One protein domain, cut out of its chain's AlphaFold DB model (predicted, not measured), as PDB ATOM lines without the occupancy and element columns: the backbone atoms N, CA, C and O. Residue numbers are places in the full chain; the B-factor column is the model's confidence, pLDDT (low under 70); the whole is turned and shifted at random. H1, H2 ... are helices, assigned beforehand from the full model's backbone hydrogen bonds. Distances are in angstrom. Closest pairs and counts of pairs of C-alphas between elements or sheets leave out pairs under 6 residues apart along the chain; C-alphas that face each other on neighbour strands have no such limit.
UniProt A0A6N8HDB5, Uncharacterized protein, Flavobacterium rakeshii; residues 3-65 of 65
ATOM      1  N   PHE A   3     -13.488  25.565   2.148       82.25
ATOM      2  CA  PHE A   3     -13.373  24.320   1.375       82.25
ATOM      3  C   PHE A   3     -11.971  24.062   0.793       82.25
ATOM      4  O   PHE A   3     -11.466  22.944   0.827       82.25
ATOM      5  N   LEU A   4     -11.308  25.102   0.272       84.44
ATOM      6  CA  LEU A   4      -9.943  24.968  -0.254       84.44
ATOM      7  C   LEU A   4      -8.940  24.636   0.854       84.44
ATOM      8  O   LEU A   4      -8.043  23.826   0.641       84.44
ATOM      9  N   LEU A   5      -9.100  25.244   2.031       85.38
ATOM     10  CA  LEU A   5      -8.240  24.985   3.183       85.38
ATOM     11  C   LEU A   5      -8.432  23.561   3.706       85.38
ATOM     12  O   LEU A   5      -7.446  22.892   3.997       85.38
ATOM     13  N   GLU A   6      -9.672  23.078   3.758       85.00
ATOM     14  CA  GLU A   6      -9.999  21.711   4.167       85.00
ATOM     15  C   GLU A   6      -9.370  20.664   3.238       85.00
ATOM     16  O   GLU A   6      -8.689  19.755   3.714       85.00
ATOM     17  N   ILE A   7      -9.479  20.848   1.916       85.44
ATOM     18  CA  ILE A   7      -8.825  19.968   0.935       85.44
ATOM     19  C   ILE A   7      -7.308  19.984   1.115       85.44
ATOM     20  O   ILE A   7      -6.669  18.934   1.117       85.44
ATOM     21  N   VAL A   8      -6.714  21.169   1.264       86.19
ATOM     22  CA  VAL A   8      -5.264  21.301   1.440       86.19
ATOM     23  C   VAL A   8      -4.812  20.585   2.712       86.19
ATOM     24  O   VAL A   8      -3.834  19.839   2.672       86.19
ATOM     25  N   PHE A   9      -5.540  20.740   3.817       84.06
ATOM     26  CA  PHE A   9      -5.243  20.033   5.060       84.06
ATOM     27  C   PHE A   9      -5.377  18.518   4.913       84.06
ATOM     28  O   PHE A   9      -4.491  17.791   5.359       84.06
ATOM     29  N   GLU A  10      -6.432  18.031   4.262       83.25
ATOM     30  CA  GLU A  10      -6.634  16.597   4.058       83.25
ATOM     31  C   GLU A  10      -5.525  15.991   3.183       83.25
ATOM     32  O   GLU A  10      -5.004  14.915   3.488       83.25
ATOM     33  N   VAL A  11      -5.095  16.711   2.143       84.69
ATOM     34  CA  VAL A  11      -3.983  16.301   1.277       84.69
ATOM     35  C   VAL A  11      -2.668  16.273   2.054       84.69
ATOM     36  O   VAL A  11      -1.938  15.287   1.963       84.69
ATOM     37  N   ILE A  12      -2.370  17.306   2.847       85.44
ATOM     38  CA  ILE A  12      -1.139  17.379   3.648       85.44
ATOM     39  C   ILE A  12      -1.106  16.259   4.690       85.44
ATOM     40  O   ILE A  12      -0.111  15.544   4.797       85.44
ATOM     41  N   ILE A  13      -2.197  16.076   5.439       82.69
ATOM     42  CA  ILE A  13      -2.301  15.044   6.475       82.69
ATOM     43  C   ILE A  13      -2.192  13.657   5.848       82.69
ATOM     44  O   ILE A  13      -1.441  12.821   6.346       82.69
ATOM     45  N   GLY A  14      -2.883  13.412   4.733       81.06
ATOM     46  CA  GLY A  14      -2.770  12.152   4.008       81.06
ATOM     47  C   GLY A  14      -1.333  11.895   3.555       81.06
ATOM     48  O   GLY A  14      -0.779  10.826   3.825       81.06
ATOM     49  N   PHE A  15      -0.714  12.878   2.898       84.31
ATOM     50  CA  PHE A  15       0.633  12.761   2.344       84.31
ATOM     51  C   PHE A  15       1.709  12.563   3.414       84.31
ATOM     52  O   PHE A  15       2.654  11.817   3.187       84.31
ATOM     53  N   LEU A  16       1.567  13.190   4.583       84.81
ATOM     54  CA  LEU A  16       2.534  13.058   5.671       84.81
ATOM     55  C   LEU A  16       2.280  11.827   6.540       84.81
ATOM     56  O   LEU A  16       3.226  11.154   6.932       84.81
ATOM     57  N   LEU A  17       1.023  11.522   6.860       86.38
ATOM     58  CA  LEU A  17       0.700  10.560   7.918       86.38
ATOM     59  C   LEU A  17       0.191   9.215   7.398       86.38
ATOM     60  O   LEU A  17       0.144   8.265   8.170       86.38
ATOM     61  N   VAL A  18      -0.191   9.095   6.124       87.88
ATOM     62  CA  VAL A  18      -0.778   7.852   5.589       87.88
ATOM     63  C   VAL A  18       0.064   7.267   4.460       87.88
ATOM     64  O   VAL A  18       0.443   6.095   4.519       87.88
ATOM     65  N   TYR A  19       0.386   8.064   3.440       89.75
ATOM     66  CA  TYR A  19       1.106   7.584   2.254       89.75
ATOM     67  C   TYR A  19       2.502   6.995   2.539       89.75
ATOM     68  O   TYR A  19       2.808   5.955   1.954       89.75
ATOM     69  N   PRO A  20       3.348   7.564   3.423       91.69
ATOM     70  CA  PRO A  20       4.696   7.043   3.652       91.69
ATOM     71  C   PRO A  20       4.672   5.649   4.284       91.69
ATOM     72  O   PRO A  20       5.382   4.742   3.848       91.69
ATOM     73  N   GLY A  21       3.804   5.451   5.275       91.44
ATOM     74  CA  GLY A  21       3.612   4.170   5.939       91.44
ATOM     75  C   GLY A  21       2.991   3.127   5.024       91.44
ATOM     76  O   GLY A  21       3.484   1.998   4.973       91.44
ATOM     77  N   ALA A  22       1.988   3.518   4.233       91.06
ATOM     78  CA  ALA A  22       1.410   2.659   3.203       91.06
ATOM     79  C   ALA A  22       2.466   2.225   2.174       91.06
ATOM     80  O   ALA A  22       2.529   1.050   1.812       91.06
ATOM     81  N   LEU A  23       3.333   3.149   1.739       91.94
ATOM     82  CA  LEU A  23       4.403   2.882   0.780       91.94
ATOM     83  C   LEU A  23       5.431   1.907   1.347       91.94
ATOM     84  O   LEU A  23       5.744   0.910   0.699       91.94
ATOM     85  N   LEU A  24       5.927   2.153   2.560       91.56
ATOM     86  CA  LEU A  24       6.864   1.241   3.210       91.56
ATOM     87  C   LEU A  24       6.253  -0.146   3.377       91.56
ATOM     88  O   LEU A  24       6.860  -1.143   2.990       91.56
ATOM     89  N   ARG A  25       5.025  -0.229   3.888       89.94
ATOM     90  CA  ARG A  25       4.339  -1.508   4.062       89.94
ATOM     91  C   ARG A  25       4.156  -2.231   2.725       89.94
ATOM     92  O   ARG A  25       4.404  -3.431   2.635       89.94
ATOM     93  N   TRP A  26       3.790  -1.517   1.668       91.81
ATOM     94  CA  TRP A  26       3.674  -2.092   0.332       91.81
ATOM     95  C   TRP A  26       5.016  -2.627  -0.201       91.81
ATOM     96  O   TRP A  26       5.065  -3.735  -0.747       91.81
ATOM     97  N   LEU A  27       6.112  -1.888   0.007       90.62
ATOM     98  CA  LEU A  27       7.463  -2.291  -0.393       90.62
ATOM     99  C   LEU A  27       7.953  -3.528   0.378       90.62
ATOM    100  O   LEU A  27       8.443  -4.471  -0.242       90.62
ATOM    101  N   PHE A  28       7.780  -3.555   1.702       88.19
ATOM    102  CA  PHE A  28       8.278  -4.632   2.567       88.19
ATOM    103  C   PHE A  28       7.472  -5.930   2.458       88.19
ATOM    104  O   PHE A  28       8.050  -7.014   2.479       88.19
ATOM    105  N   PHE A  29       6.148  -5.857   2.287       83.00
ATOM    106  CA  PHE A  29       5.301  -7.053   2.157       83.00
ATOM    107  C   PHE A  29       5.207  -7.585   0.718       83.00
ATOM    108  O   PHE A  29       4.341  -8.405   0.401       83.00
ATOM    109  N   GLY A  30       6.138  -7.169  -0.146       68.62
ATOM    110  CA  GLY A  30       6.387  -7.790  -1.443       68.62
ATOM    111  C   GLY A  30       5.379  -7.425  -2.524       68.62
ATOM    112  O   GLY A  30       5.209  -8.203  -3.457       68.62
ATOM    113  N   ARG A  31       4.699  -6.272  -2.411       73.81
ATOM    114  CA  ARG A  31       3.759  -5.774  -3.434       73.81
ATOM    115  C   ARG A  31       2.700  -6.811  -3.835       73.81
ATOM    116  O   ARG A  31       2.236  -6.825  -4.971       73.81
ATOM    117  N   LYS A  32       2.320  -7.695  -2.901       72.50
ATOM    118  CA  LYS A  32       1.374  -8.800  -3.142       72.50
ATOM    119  C   LYS A  32       0.003  -8.312  -3.606       72.50
ATOM    120  O   LYS A  32      -0.748  -9.075  -4.202       72.50
ATOM    121  N   GLN A  33      -0.328  -7.057  -3.306       80.19
ATOM    122  CA  GLN A  33      -1.560  -6.404  -3.720       80.19
ATOM    123  C   GLN A  33      -1.269  -5.005  -4.275       80.19
ATOM    124  O   GLN A  33      -0.182  -4.451  -4.081       80.19
ATOM    125  N   LYS A  34      -2.256  -4.437  -4.977       85.69
ATOM    126  CA  LYS A  34      -2.195  -3.064  -5.491       85.69
ATOM    127  C   LYS A  34      -1.967  -2.081  -4.344       85.69
ATOM    128  O   LYS A  34      -2.477  -2.293  -3.247       85.69
ATOM    129  N   PHE A  35      -1.226  -1.011  -4.620       86.06
ATOM    130  CA  PHE A  35      -0.915   0.023  -3.634       86.06
ATOM    131  C   PHE A  35      -2.176   0.602  -2.979       86.06
ATOM    132  O   PHE A  35      -2.195   0.757  -1.767       86.06
ATOM    133  N   ASP A  36      -3.260   0.787  -3.738       85.81
ATOM    134  CA  ASP A  36      -4.548   1.278  -3.222       85.81
ATOM    135  C   ASP A  36      -5.095   0.450  -2.047       85.81
ATOM    136  O   ASP A  36      -5.702   1.004  -1.134       85.81
ATOM    137  N   ASN A  37      -4.815  -0.860  -1.999       83.88
ATOM    138  CA  ASN A  37      -5.224  -1.707  -0.873       83.88
ATOM    139  C   ASN A  37      -4.464  -1.376   0.419       83.88
ATOM    140  O   ASN A  37      -4.929  -1.710   1.505       83.88
ATOM    141  N   TYR A  38      -3.303  -0.735   0.304       83.19
ATOM    142  CA  TYR A  38      -2.494  -0.265   1.420       83.19
ATOM    143  C   TYR A  38      -2.822   1.181   1.799       83.19
ATOM    144  O   TYR A  38      -2.451   1.583   2.891       83.19
ATOM    145  N   VAL A  39      -3.541   1.953   0.975       84.88
ATOM    146  CA  VAL A  39      -3.957   3.344   1.269       84.88
ATOM    147  C   VAL A  39      -5.373   3.372   1.865       84.88
ATOM    148  O   VAL A  39      -6.189   4.243   1.569       84.88
ATOM    149  N   GLN A  40      -5.714   2.397   2.709       75.00
ATOM    150  CA  GLN A  40      -6.997   2.428   3.408       75.00
ATOM    151  C   GLN A  40      -7.001   3.572   4.431       75.00
ATOM    152  O   GLN A  40      -6.187   3.602   5.360       75.00
ATOM    153  N   LYS A  41      -7.919   4.534   4.250       62.44
ATOM    154  CA  LYS A  41      -8.162   5.606   5.226       62.44
ATOM    155  C   LYS A  41      -8.551   4.965   6.566       62.44
ATOM    156  O   LYS A  41      -9.492   4.180   6.620       62.44
ATOM    157  N   GLY A  42      -7.820   5.298   7.631       65.62
ATOM    158  CA  GLY A  42      -8.040   4.757   8.980       65.62
ATOM    159  C   GLY A  42      -7.148   3.574   9.370       65.62
ATOM    160  O   GLY A  42      -7.268   3.078  10.488       65.62
ATOM    161  N   ASP A  43      -6.232   3.131   8.502       79.88
ATOM    162  CA  ASP A  43      -5.260   2.101   8.872       79.88
ATOM    163  C   ASP A  43      -4.197   2.667   9.836       79.88
ATOM    164  O   ASP A  43      -3.281   3.404   9.451       79.88
ATOM    165  N   VAL A  44      -4.332   2.301  11.112       86.69
ATOM    166  CA  VAL A  44      -3.460   2.733  12.214       86.69
ATOM    167  C   VAL A  44      -1.999   2.341  11.971       86.69
ATOM    168  O   VAL A  44      -1.093   3.064  12.387       86.69
ATOM    169  N   TYR A  45      -1.732   1.245  11.254       87.94
ATOM    170  CA  TYR A  45      -0.360   0.824  10.972       87.94
ATOM    171  C   TYR A  45       0.354   1.813  10.054       87.94
ATOM    172  O   TYR A  45       1.517   2.137  10.288       87.94
ATOM    173  N   ASN A  46      -0.337   2.345   9.045       89.62
ATOM    174  CA  ASN A  46       0.249   3.343   8.151       89.62
ATOM    175  C   ASN A  46       0.565   4.642   8.895       89.62
ATOM    176  O   ASN A  46       1.612   5.238   8.652       89.62
ATOM    177  N   PHE A  47      -0.300   5.035   9.834       90.00
ATOM    178  CA  PHE A  47      -0.054   6.178  10.708       90.00
ATOM    179  C   PHE A  47       1.199   5.982  11.561       90.00
ATOM    180  O   PHE A  47       2.094   6.824  11.533       90.00
ATOM    181  N   ILE A  48       1.300   4.850  12.266       92.50
ATOM    182  CA  ILE A  48       2.448   4.546  13.130       92.50
ATOM    183  C   ILE A  48       3.746   4.539  12.319       92.50
ATOM    184  O   ILE A  48       4.717   5.182  12.709       92.50
ATOM    185  N   ILE A  49       3.763   3.860  11.169       92.88
ATOM    186  CA  ILE A  49       4.963   3.769  10.329       92.88
ATOM    187  C   ILE A  49       5.361   5.156   9.804       92.88
ATOM    188  O   ILE A  49       6.538   5.514   9.875       92.88
ATOM    189  N   SER A  50       4.403   5.949   9.313       93.06
ATOM    190  CA  SER A  50       4.678   7.310   8.831       93.06
ATOM    191  C   SER A  50       5.210   8.204   9.948       93.06
ATOM    192  O   SER A  50       6.195   8.914   9.753       93.06
ATOM    193  N   PHE A  51       4.609   8.130  11.137       92.00
ATOM    194  CA  PHE A  51       5.040   8.887  12.307       92.00
ATOM    195  C   PHE A  51       6.466   8.517  12.730       92.00
ATOM    196  O   PHE A  51       7.296   9.406  12.912       92.00
ATOM    197  N   CYS A  52       6.787   7.222  12.818       94.00
ATOM    198  CA  CYS A  52       8.143   6.758  13.116       94.00
ATOM    199  C   CYS A  52       9.158   7.245  12.076       94.00
ATOM    200  O   CYS A  52      10.263   7.641  12.442       94.00
ATOM    201  N   LEU A  53       8.787   7.246  10.793       93.50
ATOM    202  CA  LEU A  53       9.656   7.717   9.720       93.50
ATOM    203  C   LEU A  53       9.927   9.223   9.828       93.50
ATOM    204  O   LEU A  53      11.081   9.639   9.771       93.50
ATOM    205  N   ILE A  54       8.888  10.032  10.043       92.12
ATOM    206  CA  ILE A  54       9.023  11.486  10.216       92.12
ATOM    207  C   ILE A  54       9.838  11.811  11.470       92.12
ATOM    208  O   ILE A  54      10.747  12.634  11.404       92.12
ATOM    209  N   ALA A  55       9.556  11.155  12.598       92.31
ATOM    210  CA  ALA A  55      10.298  11.358  13.839       92.31
ATOM    211  C   ALA A  55      11.778  10.968  13.687       92.31
ATOM    212  O   ALA A  55      12.656  11.711  14.120       92.31
ATOM    213  N   GLY A  56      12.060   9.842  13.020       93.69
ATOM    214  CA  GLY A  56      13.421   9.398  12.727       93.69
ATOM    215  C   GLY A  56      14.180  10.373  11.827       93.69
ATOM    216  O   GLY A  56      15.320  10.717  12.126       93.69
ATOM    217  N   LEU A  57      13.537  10.878  10.767       92.31
ATOM    218  CA  LEU A  57      14.112  11.906   9.895       92.31
ATOM    219  C   LEU A  57      14.346  13.224  10.641       92.31
ATOM    220  O   LEU A  57      15.401  13.829  10.487       92.31
ATOM    221  N   GLY A  58      13.398  13.649  11.479       93.00
ATOM    222  CA  GLY A  58      13.534  14.855  12.295       93.00
ATOM    223  C   GLY A  58      14.703  14.759  13.274       93.00
ATOM    224  O   GLY A  58      15.511  15.681  13.356       93.00
ATOM    225  N   PHE A  59      14.843  13.620  13.957       94.50
ATOM    226  CA  PHE A  59      15.975  13.356  14.845       94.50
ATOM    227  C   PHE A  59      17.310  13.328  14.089       94.50
ATOM    228  O   PHE A  59      18.278  13.945  14.524       94.50
ATOM    229  N   PHE A  60      17.364  12.658  12.936       94.44
ATOM    230  CA  PHE A  60      18.553  12.610  12.084       94.44
ATOM    231  C   PHE A  60      18.976  14.010  11.616       94.44
ATOM    232  O   PHE A  60      20.136  14.385  11.760       94.44
ATOM    233  N   CYS A  61      18.034  14.818  11.124       93.88
ATOM    234  CA  CYS A  61      18.310  16.195  10.717       93.88
ATOM    235  C   CYS A  61      18.822  17.045  11.886       93.88
ATOM    236  O   CYS A  61      19.774  17.791  11.706       93.88
ATOM    237  N   ALA A  62      18.228  16.906  13.074       93.69
ATOM    238  CA  ALA A  62      18.615  17.660  14.267       93.69
ATOM    239  C   ALA A  62      19.954  17.232  14.894       93.69
ATOM    240  O   ALA A  62      20.445  17.915  15.788       93.69
ATOM    241  N   THR A  63      20.506  16.084  14.499       91.62
ATOM    242  CA  THR A  63      21.761  15.552  15.058       91.62
ATOM    243  C   THR A  63      22.942  15.654  14.100       91.62
ATOM    244  O   THR A  63      24.085  15.580  14.544       91.62
ATOM    245  N   ILE A  64      22.682  15.796  12.799       86.62
ATOM    246  CA  ILE A  64      23.715  15.885  11.756       86.62
ATOM    247  C   ILE A  64      23.988  17.329  11.321       86.62
ATOM    248  O   ILE A  64      25.094  17.605  10.855       86.62
ATOM    249  N   PHE A  65      23.015  18.228  11.475       62.00
ATOM    250  CA  PHE A  65      23.211  19.679  11.375       62.00
ATOM    251  C   PHE A  65      23.477  20.285  12.751       62.00
ATOM    252  O   PHE A  65      24.267  21.253  12.800       62.00
TER     253      PHE A  65
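Overview. This is residues 3 to 65 of the 65 residues of an uncharacterized protein of Flavobacterium rakeshii (UniProt A0A6N8HDB5). H1 and H2 follow each other roughly in line, H4 crosses where they join, and short H3 packs on H2. Residues 3 to 13 of H1 and residues 55 to 65, of which 55 to 64 belong to H4, stick out as two arms. The printed part has 63 residues with four named helices, H1 to H4 in order, and no named strand: all helix, loose with a radius of gyration of the C-alphas of 13.4 A, and flat, spanning 38 by 38 by 15 A.

Along the chain. Find C-alpha 3 at (-13.373, 24.320, 1.375); from there H1 runs 20.7 A to residue 17. H2, residues 19 to 28, and H3, residues 35 to 38, follow. H4, residues 44 to 64, runs 30.2 A to C-alpha 64 at (23.715, 15.885, 11.756).

Arrangement. H1 touches H4 with residues 16 to 17 alone, about perpendicular at 77 degrees; the closest C-alphas, of Leu 17 and Ser 50, are 5.2 A apart. H1 and H2 meet only through their tight link. H2 touches residues 45 to 53 of H4 alone, about perpendicular at 82 degrees, the closest C-alphas being Gly 21 and Asn 46, 4.1 A. H2 touches H3, closest at C-alphas 22 and 38, 5.2 A. In H1, H2 and H4 every O i to N i+4 pair is within hydrogen-bond range; H3 is too short for one.

Size, cuts and confidence. The farthest C-alphas, Phe 3 and Ile 64, are 39.4 A apart. The printed part has no cut and no long link; pLDDT is under 70 at residues 30, 41 to 42 and 65.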